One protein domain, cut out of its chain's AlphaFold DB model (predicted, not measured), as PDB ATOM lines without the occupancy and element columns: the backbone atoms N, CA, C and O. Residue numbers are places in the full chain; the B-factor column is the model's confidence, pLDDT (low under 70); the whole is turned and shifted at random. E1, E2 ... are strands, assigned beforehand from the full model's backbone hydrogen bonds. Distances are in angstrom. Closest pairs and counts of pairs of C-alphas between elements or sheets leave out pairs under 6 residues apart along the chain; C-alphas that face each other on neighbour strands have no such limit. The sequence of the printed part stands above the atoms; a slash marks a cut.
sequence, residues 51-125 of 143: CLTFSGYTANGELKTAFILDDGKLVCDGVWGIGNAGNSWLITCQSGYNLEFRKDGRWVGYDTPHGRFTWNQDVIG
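AT A GLANCE: This is residues 51 to 125 of the 143 residues of an uncharacterized protein of Colletotrichum incanum (UniProt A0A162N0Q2). Two sheets stand partly face to face as a sandwich with crossed strands: a twisted wall of five strands, E4 to E8, and over part of it a smaller sheet of three, E1 to E3, made largely of the long hairpin E1 and E2. The two sheets come near each other where E2 and E3 meet E4, E5 and E6, and stand open on the side of E1 and E8, while residues 121 to 125 trail on past E8. The printed part has 75 residues, with eight named strands from E1 to E8 along the chain and no named helix, and its class is all strand. The sheet orders are E4 - E5 - E6 - E7 - E8 and E1 - E2 - E3, both all antiparallel. The whole is compact, with a radius of gyration of the C-alphas of 11.5 A, and spans 31 by 25 by 22 A.

IN THESE COORDINATES: Begin with the larger sheet: find C-alpha 82 at (-23.417, -11.356, 15.173), where E4, residues 82 to 85, starts. E5 is residues 88 to 91 and E6 residues 98 to 102. E7, residues 107 to 112, runs 16.7 A, and E8, residues 115 to 120, runs 17.2 A to C-alpha 120 at (-16.281, -5.818, 33.358). For the other sheet, find C-alpha 51 at (-28.057, 7.242, 28.481); from there E1 runs 26.9 A through residues 51 to 59. E2, residues 62 to 70, comes back over 24.3 A, and E3 is residues 73 to 77.

HOW THE PARTS SIT: E4 to E8 form a meander, each strand the antiparallel neighbour of the one before, with E4 and E8 as edge strands. Look for N 83 and O 90 at 2.7 A between E4 and E5, N 89 and O 101 at 2.8 A between E5 and E6, N 100 and O 109 at 2.9 A between E6 and E7, and N 110 and O 117 at 2.8 A between E7 and E8. E1, E2 and E3 form a second meander, with N 57 and O 65 at 2.8 A and N 68 and O 76 at 2.9 A. Across the sandwich, the strands of the two sheets stand at 44 degrees. The closest C-alphas of E3 and E5 are those of Asp 77 and Ile 91, 6.4 A apart. E1 is apart from E4, E5, E6, E7 and E8.

THE WHOLE: The two C-alphas farthest apart, of Asn 60 and His 114, are 34.7 A apart. The printed part has no cut and no long link. The mean pLDDT of the printed part is 84.0, and residues 121 to 125 are under 70.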
ATOM      1  N   CYS A  51     -27.437   8.484  28.053       71.75
ATOM      2  CA  CYS A  51     -28.057   7.242  28.481       71.75
ATOM      3  C   CYS A  51     -27.590   6.130  27.548       71.75
ATOM      4  O   CYS A  51     -28.089   6.004  26.426       71.75
ATOM      5  N   LEU A  52     -26.637   5.329  28.021       81.19
ATOM      6  CA  LEU A  52     -26.210   4.124  27.333       81.19
ATOM      7  C   LEU A  52     -26.975   2.929  27.903       81.19
ATOM      8  O   LEU A  52     -26.793   2.543  29.061       81.19
ATOM      9  N   THR A  53     -27.806   2.303  27.078       83.44
ATOM     10  CA  THR A  53     -28.486   1.053  27.424       83.44
ATOM     11  C   THR A  53     -27.874  -0.082  26.629       83.44
ATOM     12  O   THR A  53     -27.946  -0.087  25.406       83.44
ATOM     13  N   PHE A  54     -27.337  -1.084  27.315       83.31
ATOM     14  CA  PHE A  54     -26.874  -2.327  26.710       83.31
ATOM     15  C   PHE A  54     -27.715  -3.491  27.222       83.31
ATOM     16  O   PHE A  54     -27.889  -3.668  28.426       83.31
ATOM     17  N   SER A  55     -28.226  -4.323  26.325       83.25
ATOM     18  CA  SER A  55     -28.942  -5.537  26.708       83.25
ATOM     19  C   SER A  55     -28.609  -6.672  25.763       83.25
ATOM     20  O   SER A  55     -28.297  -6.449  24.599       83.25
ATOM     21  N   GLY A  56     -28.674  -7.901  26.257       83.19
ATOM     22  CA  GLY A  56     -28.464  -9.081  25.444       83.19
ATOM     23  C   GLY A  56     -28.847 -10.365  26.153       83.19
ATOM     24  O   GLY A  56     -29.260 -10.382  27.313       83.19
ATOM     25  N   TYR A  57     -28.757 -11.453  25.405       82.44
ATOM     26  CA  TYR A  57     -29.181 -12.771  25.836       82.44
ATOM     27  C   TYR A  57     -28.251 -13.835  25.272       82.44
ATOM     28  O   TYR A  57     -27.999 -13.892  24.062       82.44
ATOM     29  N   THR A  58     -27.779 -14.709  26.157       81.06
ATOM     30  CA  THR A  58     -27.029 -15.907  25.789       81.06
ATOM     31  C   THR A  58     -27.851 -17.160  26.075       81.06
ATOM     32  O   THR A  58     -28.545 -17.273  27.087       81.06
ATOM     33  N   ALA A  59     -27.755 -18.134  25.174       80.06
ATOM     34  CA  ALA A  59     -28.351 -19.454  25.338       80.06
ATOM     35  C   ALA A  59     -27.382 -20.515  24.832       80.06
ATOM     36  O   ALA A  59     -26.834 -20.379  23.740       80.06
ATOM     37  N   ASN A  60     -27.205 -21.587  25.608       82.25
ATOM     38  CA  ASN A  60     -26.344 -22.720  25.249       82.25
ATOM     39  C   ASN A  60     -24.891 -22.311  24.940       82.25
ATOM     40  O   ASN A  60     -24.256 -22.881  24.061       82.25
ATOM     41  N   GLY A  61     -24.372 -21.299  25.644       76.12
ATOM     42  CA  GLY A  61     -23.012 -20.791  25.428       76.12
ATOM     43  C   GLY A  61     -22.841 -19.919  24.179       76.12
ATOM     44  O   GLY A  61     -21.716 -19.555  23.854       76.12
ATOM     45  N   GLU A  62     -23.929 -19.556  23.495       81.50
ATOM     46  CA  GLU A  62     -23.914 -18.658  22.340       81.50
ATOM     47  C   GLU A  62     -24.669 -17.361  22.629       81.50
ATOM     48  O   GLU A  62     -25.731 -17.377  23.257       81.50
ATOM     49  N   LEU A  63     -24.162 -16.241  22.110       82.56
ATOM     50  CA  LEU A  63     -24.894 -14.981  22.083       82.56
ATOM     51  C   LEU A  63     -26.013 -15.062  21.039       82.56
ATOM     52  O   LEU A  63     -25.751 -15.268  19.856       82.56
ATOM     53  N   LYS A  64     -27.264 -14.921  21.481       86.50
ATOM     54  CA  LYS A  64     -28.441 -14.965  20.600       86.50
ATOM     55  C   LYS A  64     -28.860 -13.583  20.134       86.50
ATOM     56  O   LYS A  64     -29.293 -13.430  19.000       86.50
ATOM     57  N   THR A  65     -28.740 -12.592  21.006       87.62
ATOM     58  CA  THR A  65     -28.971 -11.192  20.665       87.62
ATOM     59  C   THR A  65     -28.224 -10.295  21.640       87.62
ATOM     60  O   THR A  65     -28.016 -10.670  22.796       87.62
ATOM     61  N   ALA A  66     -27.819  -9.125  21.171       87.62
ATOM     62  CA  ALA A  66     -27.423  -8.009  22.009       87.62
ATOM     63  C   ALA A  66     -27.655  -6.710  21.243       87.62
ATOM     64  O   ALA A  66     -27.514  -6.688  20.024       87.62
ATOM     65  N   PHE A  67     -27.990  -5.637  21.942       89.44
ATOM     66  CA  PHE A  67     -28.176  -4.325  21.347       89.44
ATOM     67  C   PHE A  67     -27.669  -3.221  22.267       89.44
ATOM     68  O   PHE A  67     -27.594  -3.394  23.487       89.44
ATOM     69  N   ILE A  68     -27.346  -2.081  21.657       88.88
ATOM     70  CA  ILE A  68     -27.054  -0.835  22.362       88.88
ATOM     71  C   ILE A  68     -27.993   0.262  21.886       88.88
ATOM     72  O   ILE A  68     -28.144   0.488  20.682       88.88
ATOM     73  N   LEU A  69     -28.582   0.954  22.860       88.50
ATOM     74  CA  LEU A  69     -29.166   2.271  22.677       88.50
ATOM     75  C   LEU A  69     -28.186   3.313  23.209       88.50
ATOM     76  O   LEU A  69     -27.773   3.233  24.363       88.50
ATOM     77  N   ASP A  70     -27.849   4.283  22.374       86.06
ATOM     78  CA  ASP A  70     -27.027   5.439  22.720       86.06
ATOM     79  C   ASP A  70     -27.895   6.689  22.559       86.06
ATOM     80  O   ASP A  70     -28.452   6.921  21.480       86.06
ATOM     81  N   ASP A  71     -28.127   7.416  23.653       84.19
ATOM     82  CA  ASP A  71     -29.076   8.540  23.715       84.19
ATOM     83  C   ASP A  71     -30.478   8.153  23.183       84.19
ATOM     84  O   ASP A  71     -31.119   8.840  22.384       84.19
ATOM     85  N   GLY A  72     -30.926   6.949  23.559       82.56
ATOM     86  CA  GLY A  72     -32.207   6.374  23.137       82.56
ATOM     87  C   GLY A  72     -32.270   5.896  21.679       82.56
ATOM     88  O   GLY A  72     -33.324   5.426  21.245       82.56
ATOM     89  N   LYS A  73     -31.174   5.970  20.913       88.44
ATOM     90  CA  LYS A  73     -31.111   5.510  19.517       88.44
ATOM     91  C   LYS A  73     -30.435   4.154  19.415       88.44
ATOM     92  O   LYS A  73     -29.345   3.959  19.937       88.44
ATOM     93  N   LEU A  74     -31.047   3.236  18.672       90.56
ATOM     94  CA  LEU A  74     -30.459   1.931  18.375       90.56
ATOM     95  C   LEU A  74     -29.261   2.077  17.431       90.56
ATOM     96  O   LEU A  74     -29.424   2.415  16.257       90.56
ATOM     97  N   VAL A  75     -28.066   1.812  17.955       94.12
ATOM     98  CA  VAL A  75     -26.780   1.985  17.251       94.12
ATOM     99  C   VAL A  75     -26.084   0.666  16.942       94.12
ATOM    100  O   VAL A  75     -25.357   0.585  15.957       94.12
ATOM    101  N   CYS A  76     -26.329  -0.365  17.746       92.75
ATOM    102  CA  CYS A  76     -25.849  -1.723  17.524       92.75
ATOM    103  C   CYS A  76     -26.996  -2.691  17.772       92.75
ATOM    104  O   CYS A  76     -27.705  -2.546  18.768       92.75
ATOM    105  N   ASP A  77     -27.146  -3.686  16.905       93.00
ATOM    106  CA  ASP A  77     -28.170  -4.714  17.052       93.00
ATOM    107  C   ASP A  77     -27.671  -6.050  16.494       93.00
ATOM    108  O   ASP A  77     -27.258  -6.168  15.339       93.00
ATOM    109  N   GLY A  78     -27.740  -7.091  17.319       90.12
ATOM    110  CA  GLY A  78     -27.430  -8.462  16.937       90.12
ATOM    111  C   GLY A  78     -28.344  -8.990  15.833       90.12
ATOM    112  O   GLY A  78     -27.930  -9.880  15.093       90.12
ATOM    113  N   VAL A  79     -29.539  -8.417  15.653       91.31
ATOM    114  CA  VAL A  79     -30.418  -8.719  14.513       91.31
ATOM    115  C   VAL A  79     -29.771  -8.316  13.183       91.31
ATOM    116  O   VAL A  79     -30.005  -8.975  12.172       91.31
ATOM    117  N   TRP A  80     -28.928  -7.277  13.166       92.38
ATOM    118  CA  TRP A  80     -28.192  -6.872  11.961       92.38
ATOM    119  C   TRP A  80     -27.020  -7.811  11.663       92.38
ATOM    120  O   TRP A  80     -26.620  -7.952  10.509       92.38
ATOM    121  N   GLY A  81     -26.500  -8.484  12.690       91.44
ATOM    122  CA  GLY A  81     -25.520  -9.550  12.548       91.44
ATOM    123  C   GLY A  81     -24.669  -9.728  13.798       91.44
ATOM    124  O   GLY A  81     -24.244  -8.752  14.419       91.44
ATOM    125  N   ILE A  82     -24.364 -10.983  14.120       91.88
ATOM    126  CA  ILE A  82     -23.417 -11.356  15.173       91.88
ATOM    127  C   ILE A  82     -22.257 -12.108  14.521       91.88
ATOM    128  O   ILE A  82     -22.413 -13.221  14.018       91.88
ATOM    129  N   GLY A  83     -21.090 -11.478  14.518       91.31
ATOM    130  CA  GLY A  83     -19.827 -12.054  14.087       91.31
ATOM    131  C   GLY A  83     -19.074 -12.729  15.230       91.31
ATOM    132  O   GLY A  83     -19.338 -12.511  16.412       91.31
ATOM    133  N   ASN A  84     -18.082 -13.537  14.868       91.50
ATOM    134  CA  ASN A  84     -17.132 -14.125  15.807       91.50
ATOM    135  C   ASN A  84     -15.742 -13.534  15.567       91.50
ATOM    136  O   ASN A  84     -15.246 -13.572  14.444       91.50
ATOM    137  N   ALA A  85     -15.094 -13.065  16.630       87.06
ATOM    138  CA  ALA A  85     -13.710 -12.605  16.609       87.06
ATOM    139  C   ALA A  85     -12.947 -13.248  17.767       87.06
ATOM    140  O   ALA A  85     -12.953 -12.757  18.893       87.06
ATOM    141  N   GLY A  86     -12.326 -14.401  17.501       89.38
ATOM    142  CA  GLY A  86     -11.616 -15.179  18.518       89.38
ATOM    143  C   GLY A  86     -12.497 -15.480  19.736       89.38
ATOM    144  O   GLY A  86     -13.505 -16.193  19.635       89.38
ATOM    145  N   ASN A  87     -12.120 -14.896  20.876       88.06
ATOM    146  CA  ASN A  87     -12.791 -15.058  22.168       88.06
ATOM    147  C   ASN A  87     -13.941 -14.067  22.399       88.06
ATOM    148  O   ASN A  87     -14.445 -13.989  23.517       88.06
ATOM    149  N   SER A  88     -14.377 -13.351  21.366       89.38
ATOM    150  CA  SER A  88     -15.457 -12.373  21.447       89.38
ATOM    151  C   SER A  88     -16.493 -12.578  20.345       89.38
ATOM    152  O   SER A  88     -16.217 -13.146  19.284       89.38
ATOM    153  N   TRP A  89     -17.704 -12.109  20.610       89.88
ATOM    154  CA  TRP A  89     -18.724 -11.835  19.613       89.88
ATOM    155  C   TRP A  89     -18.644 -10.366  19.216       89.88
ATOM    156  O   TRP A  89     -18.524  -9.496  20.076       89.88
ATOM    157  N   LEU A  90     -18.722 -10.105  17.916       93.12
ATOM    158  CA  LEU A  90     -18.832  -8.758  17.368       93.12
ATOM    159  C   LEU A  90     -20.273  -8.528  16.953       93.12
ATOM    160  O   LEU A  90     -20.828  -9.316  16.192       93.12
ATOM    161  N   ILE A  91     -20.878  -7.462  17.450       92.69
ATOM    162  CA  ILE A  91     -22.240  -7.094  17.094       92.69
ATOM    163  C   ILE A  91     -22.182  -6.032  16.008       92.69
ATOM    164  O   ILE A  91     -21.384  -5.098  16.068       92.69
ATOM    165  N   THR A  92     -23.020  -6.198  14.991       94.69
ATOM    166  CA  THR A  92     -23.097  -5.258  13.876       94.69
ATOM    167  C   THR A  92     -23.669  -3.931  14.361       94.69
ATOM    168  O   THR A  92     -24.716  -3.884  15.010       94.69
ATOM    169  N   CYS A  93     -22.976  -2.849  14.022       94.69
ATOM    170  CA  CYS A  93     -23.307  -1.496  14.441       94.69
ATOM    171  C   CYS A  93     -23.385  -0.541  13.249       94.69
ATOM    172  O   CYS A  93     -22.929  -0.844  12.144       94.69
ATOM    173  N   GLN A  94     -23.951   0.639  13.492       95.06
ATOM    174  CA  GLN A  94     -23.861   1.767  12.574       95.06
ATOM    175  C   GLN A  94     -22.398   2.180  12.355       95.06
ATOM    176  O   GLN A  94     -21.522   1.937  13.186       95.06
ATOM    177  N   SER A  95     -22.129   2.839  11.228       92.69
ATOM    178  CA  SER A  95     -20.782   3.308  10.895       92.69
ATOM    179  C   SER A  95     -20.205   4.201  11.998       92.69
ATOM    180  O   SER A  95     -20.857   5.143  12.439       92.69
ATOM    181  N   GLY A  96     -18.958   3.935  12.392       89.19
ATOM    182  CA  GLY A  96     -18.271   4.658  13.469       89.19
ATOM    183  C   GLY A  96     -18.514   4.090  14.869       89.19
ATOM    184  O   GLY A  96     -17.881   4.558  15.812       89.19
ATOM    185  N   TYR A  97     -19.366   3.071  14.994       92.06
ATOM    186  CA  TYR A  97     -19.612   2.348  16.235       92.06
ATOM    187  C   TYR A  97     -19.118   0.908  16.129       92.06
ATOM    188  O   TYR A  97     -19.134   0.307  15.052       92.06
ATOM    189  N   ASN A  98     -18.697   0.341  17.252       91.69
ATOM    190  CA  ASN A  98     -18.313  -1.062  17.334       91.69
ATOM    191  C   ASN A  98     -18.680  -1.623  18.704       91.69
ATOM    192  O   ASN A  98     -18.519  -0.948  19.718       91.69
ATOM    193  N   LEU A  99     -19.150  -2.865  18.734       90.25
ATOM    194  CA  LEU A  99     -19.542  -3.538  19.960       90.25
ATOM    195  C   LEU A  99     -18.950  -4.941  19.998       90.25
ATOM    196  O   LEU A  99     -19.220  -5.783  19.141       90.25
ATOM    197  N   GLU A 100     -18.170  -5.189  21.040       90.56
ATOM    198  CA  GLU A 100     -17.490  -6.446  21.288       90.56
ATOM    199  C   GLU A 100     -17.919  -7.002  22.647       90.56
ATOM    200  O   GLU A 100     -17.772  -6.346  23.677       90.56
ATOM    201  N   PHE A 101     -18.425  -8.232  22.658       86.06
ATOM    202  CA  PHE A 101     -18.831  -8.948  23.864       86.06
ATOM    203  C   PHE A 101     -17.961 -10.193  24.022       86.06
ATOM    204  O   PHE A 101     -17.972 -11.058  23.145       86.06
ATOM    205  N   ARG A 102     -17.185 -10.322  25.103       86.62
ATOM    206  CA  ARG A 102     -16.356 -11.523  25.290       86.62
ATOM    207  C   ARG A 102     -17.214 -12.745  25.577       86.62
ATOM    208  O   ARG A 102     -18.216 -12.681  26.279       86.62
ATOM    209  N   LYS A 103     -16.751 -13.890  25.078       84.50
ATOM    210  CA  LYS A 103     -17.373 -15.207  25.260       84.50
ATOM    211  C   LYS A 103     -17.330 -15.717  26.683       84.50
ATOM    212  O   LYS A 103     -18.155 -16.548  27.050       84.50
ATOM    213  N   ASP A 104     -16.396 -15.204  27.476       78.00
ATOM    214  CA  ASP A 104     -16.443 -15.417  28.912       78.00
ATOM    215  C   ASP A 104     -17.683 -14.757  29.526       78.00
ATOM    216  O   ASP A 104     -18.156 -15.265  30.521       78.00
ATOM    217  N   GLY A 105     -18.271 -13.724  28.915       73.19
ATOM    218  CA  GLY A 105     -19.424 -12.982  29.422       73.19
ATOM    219  C   GLY A 105     -19.054 -11.915  30.454       73.19
ATOM    220  O   GLY A 105     -19.942 -11.288  31.020       73.19
ATOM    221  N   ARG A 106     -17.758 -11.702  30.713       75.56
ATOM    222  CA  ARG A 106     -17.282 -10.729  31.706       75.56
ATOM    223  C   ARG A 106     -17.064  -9.377  31.093       75.56
ATOM    224  O   ARG A 106     -17.317  -8.384  31.745       75.56
ATOM    225  N   TRP A 107     -16.539  -9.319  29.883       83.38
ATOM    226  CA  TRP A 107     -16.071  -8.059  29.330       83.38
ATOM    227  C   TRP A 107     -16.922  -7.635  28.149       83.38
ATOM    228  O   TRP A 107     -17.278  -8.454  27.294       83.38
ATOM    229  N   VAL A 108     -17.175  -6.337  28.073       83.62
ATOM    230  CA  VAL A 108     -17.770  -5.708  26.900       83.62
ATOM    231  C   VAL A 108     -16.996  -4.440  26.585       83.62
ATOM    232  O   VAL A 108     -16.616  -3.686  27.486       83.62
ATOM    233  N   GLY A 109     -16.769  -4.216  25.301       87.19
ATOM    234  CA  GLY A 109     -16.205  -2.993  24.767       87.19
ATOM    235  C   GLY A 109     -17.161  -2.384  23.763       87.19
ATOM    236  O   GLY A 109     -17.681  -3.080  22.895       87.19
ATOM    237  N   TYR A 110     -17.364  -1.083  23.880       88.00
ATOM    238  CA  TYR A 110     -18.184  -0.296  22.982       88.00
ATOM    239  C   TYR A 110     -17.389   0.920  22.523       88.00
ATOM    240  O   TYR A 110     -17.023   1.778  23.328       88.00
ATOM    241  N   ASP A 111     -17.075   0.966  21.235       89.00
ATOM    242  CA  ASP A 111     -16.425   2.105  20.601       89.00
ATOM    243  C   ASP A 111     -17.478   3.013  19.975       89.00
ATOM    244  O   ASP A 111     -18.397   2.552  19.295       89.00
ATOM    245  N   THR A 112     -17.294   4.313  20.170       86.75
ATOM    246  CA  THR A 112     -18.078   5.383  19.556       86.75
ATOM    247  C   THR A 112     -17.143   6.335  18.813       86.75
ATOM    248  O   THR A 112     -15.942   6.368  19.106       86.75
ATOM    249  N   PRO A 113     -17.671   7.211  17.941       83.62
ATOM    250  CA  PRO A 113     -16.880   8.293  17.352       83.62
ATOM    251  C   PRO A 113     -16.253   9.246  18.384       83.62
ATOM    252  O   PRO A 113     -15.343  10.000  18.048       83.62
ATOM    253  N   HIS A 114     -16.744   9.230  19.627       79.94
ATOM    254  CA  HIS A 114     -16.352  10.149  20.693       79.94
ATOM    255  C   HIS A 114     -15.469   9.504  21.769       79.94
ATOM    256  O   HIS A 114     -15.036  10.194  22.688       79.94
ATOM    257  N   GLY A 115     -15.192   8.201  21.675       80.81
ATOM    258  CA  GLY A 115     -14.389   7.482  22.661       80.81
ATOM    259  C   GLY A 115     -14.768   6.012  22.801       80.81
ATOM    260  O   GLY A 115     -15.714   5.529  22.174       80.81
ATOM    261  N   ARG A 116     -14.017   5.302  23.646       82.88
ATOM    262  CA  ARG A 116     -14.219   3.882  23.940       82.88
ATOM    263  C   ARG A 116     -14.675   3.691  25.376       82.88
ATOM    264  O   ARG A 116     -14.050   4.190  26.306       82.88
ATOM    265  N   PHE A 117     -15.698   2.871  25.538       81.25
ATOM    266  CA  PHE A 117     -16.241   2.453  26.816       81.25
ATOM    267  C   PHE A 117     -15.965   0.969  27.014       81.25
ATOM    268  O   PHE A 117     -16.123   0.162  26.099       81.25
ATOM    269  N   THR A 118     -15.537   0.593  28.215       83.19
ATOM    270  CA  THR A 118     -15.334  -0.813  28.566       83.19
ATOM    271  C   THR A 118     -15.875  -1.083  29.944       83.19
ATOM    272  O   THR A 118     -15.644  -0.297  30.862       83.19
ATOM    273  N   TRP A 119     -16.509  -2.231  30.109       74.94
ATOM    274  CA  TRP A 119     -17.017  -2.644  31.401       74.94
ATOM    275  C   TRP A 119     -16.782  -4.131  31.628       74.94
ATOM    276  O   TRP A 119     -16.809  -4.942  30.701       74.94
ATOM    277  N   ASN A 120     -16.514  -4.463  32.890       75.44
ATOM    278  CA  ASN A 120     -16.281  -5.818  33.358       75.44
ATOM    279  C   ASN A 120     -17.401  -6.240  34.309       75.44
ATOM    280  O   ASN A 120     -17.840  -5.461  35.150       75.44
ATOM    281  N   GLN A 121     -17.818  -7.493  34.200       65.94
ATOM    282  CA  GLN A 121     -18.751  -8.168  35.077       65.94
ATOM    283  C   GLN A 121     -18.012  -9.249  35.867       65.94
ATOM    284  O   GLN A 121     -17.222 -10.032  35.323       65.94
ATOM    285  N   ASP A 122     -18.319  -9.329  37.158       55.19
ATOM    286  CA  ASP A 122     -17.800 -10.372  38.046       55.19
ATOM    287  C   ASP A 122     -18.681 -11.629  38.111       55.19
ATOM    288  O   ASP A 122     -18.287 -12.618  38.722       55.19
ATOM    289  N   VAL A 123     -19.846 -11.638  37.452       49.44
ATOM    290  CA  VAL A 123     -20.813 -12.745  37.515       49.44
ATOM    291  C   VAL A 123     -21.276 -13.148  36.119       49.44
ATOM    292  O   VAL A 123     -22.057 -12.438  35.503       49.44
ATOM    293  N   ILE A 124     -20.867 -14.334  35.669       49.09
ATOM    294  CA  ILE A 124     -21.474 -15.029  34.527       49.09
ATOM    295  C   ILE A 124     -22.163 -16.260  35.095       49.09
ATOM    296  O   ILE A 124     -21.511 -17.127  35.677       49.09
ATOM    297  N   GLY A 125     -23.476 -16.352  34.950       40.62
ATOM    298  CA  GLY A 125     -24.234 -17.486  35.463       40.62
ATOM    299  C   GLY A 125     -25.200 -18.019  34.424       40.62
ATOM    300  O   GLY A 125     -26.379 -17.703  34.493       40.62
TER     301      GLY A 125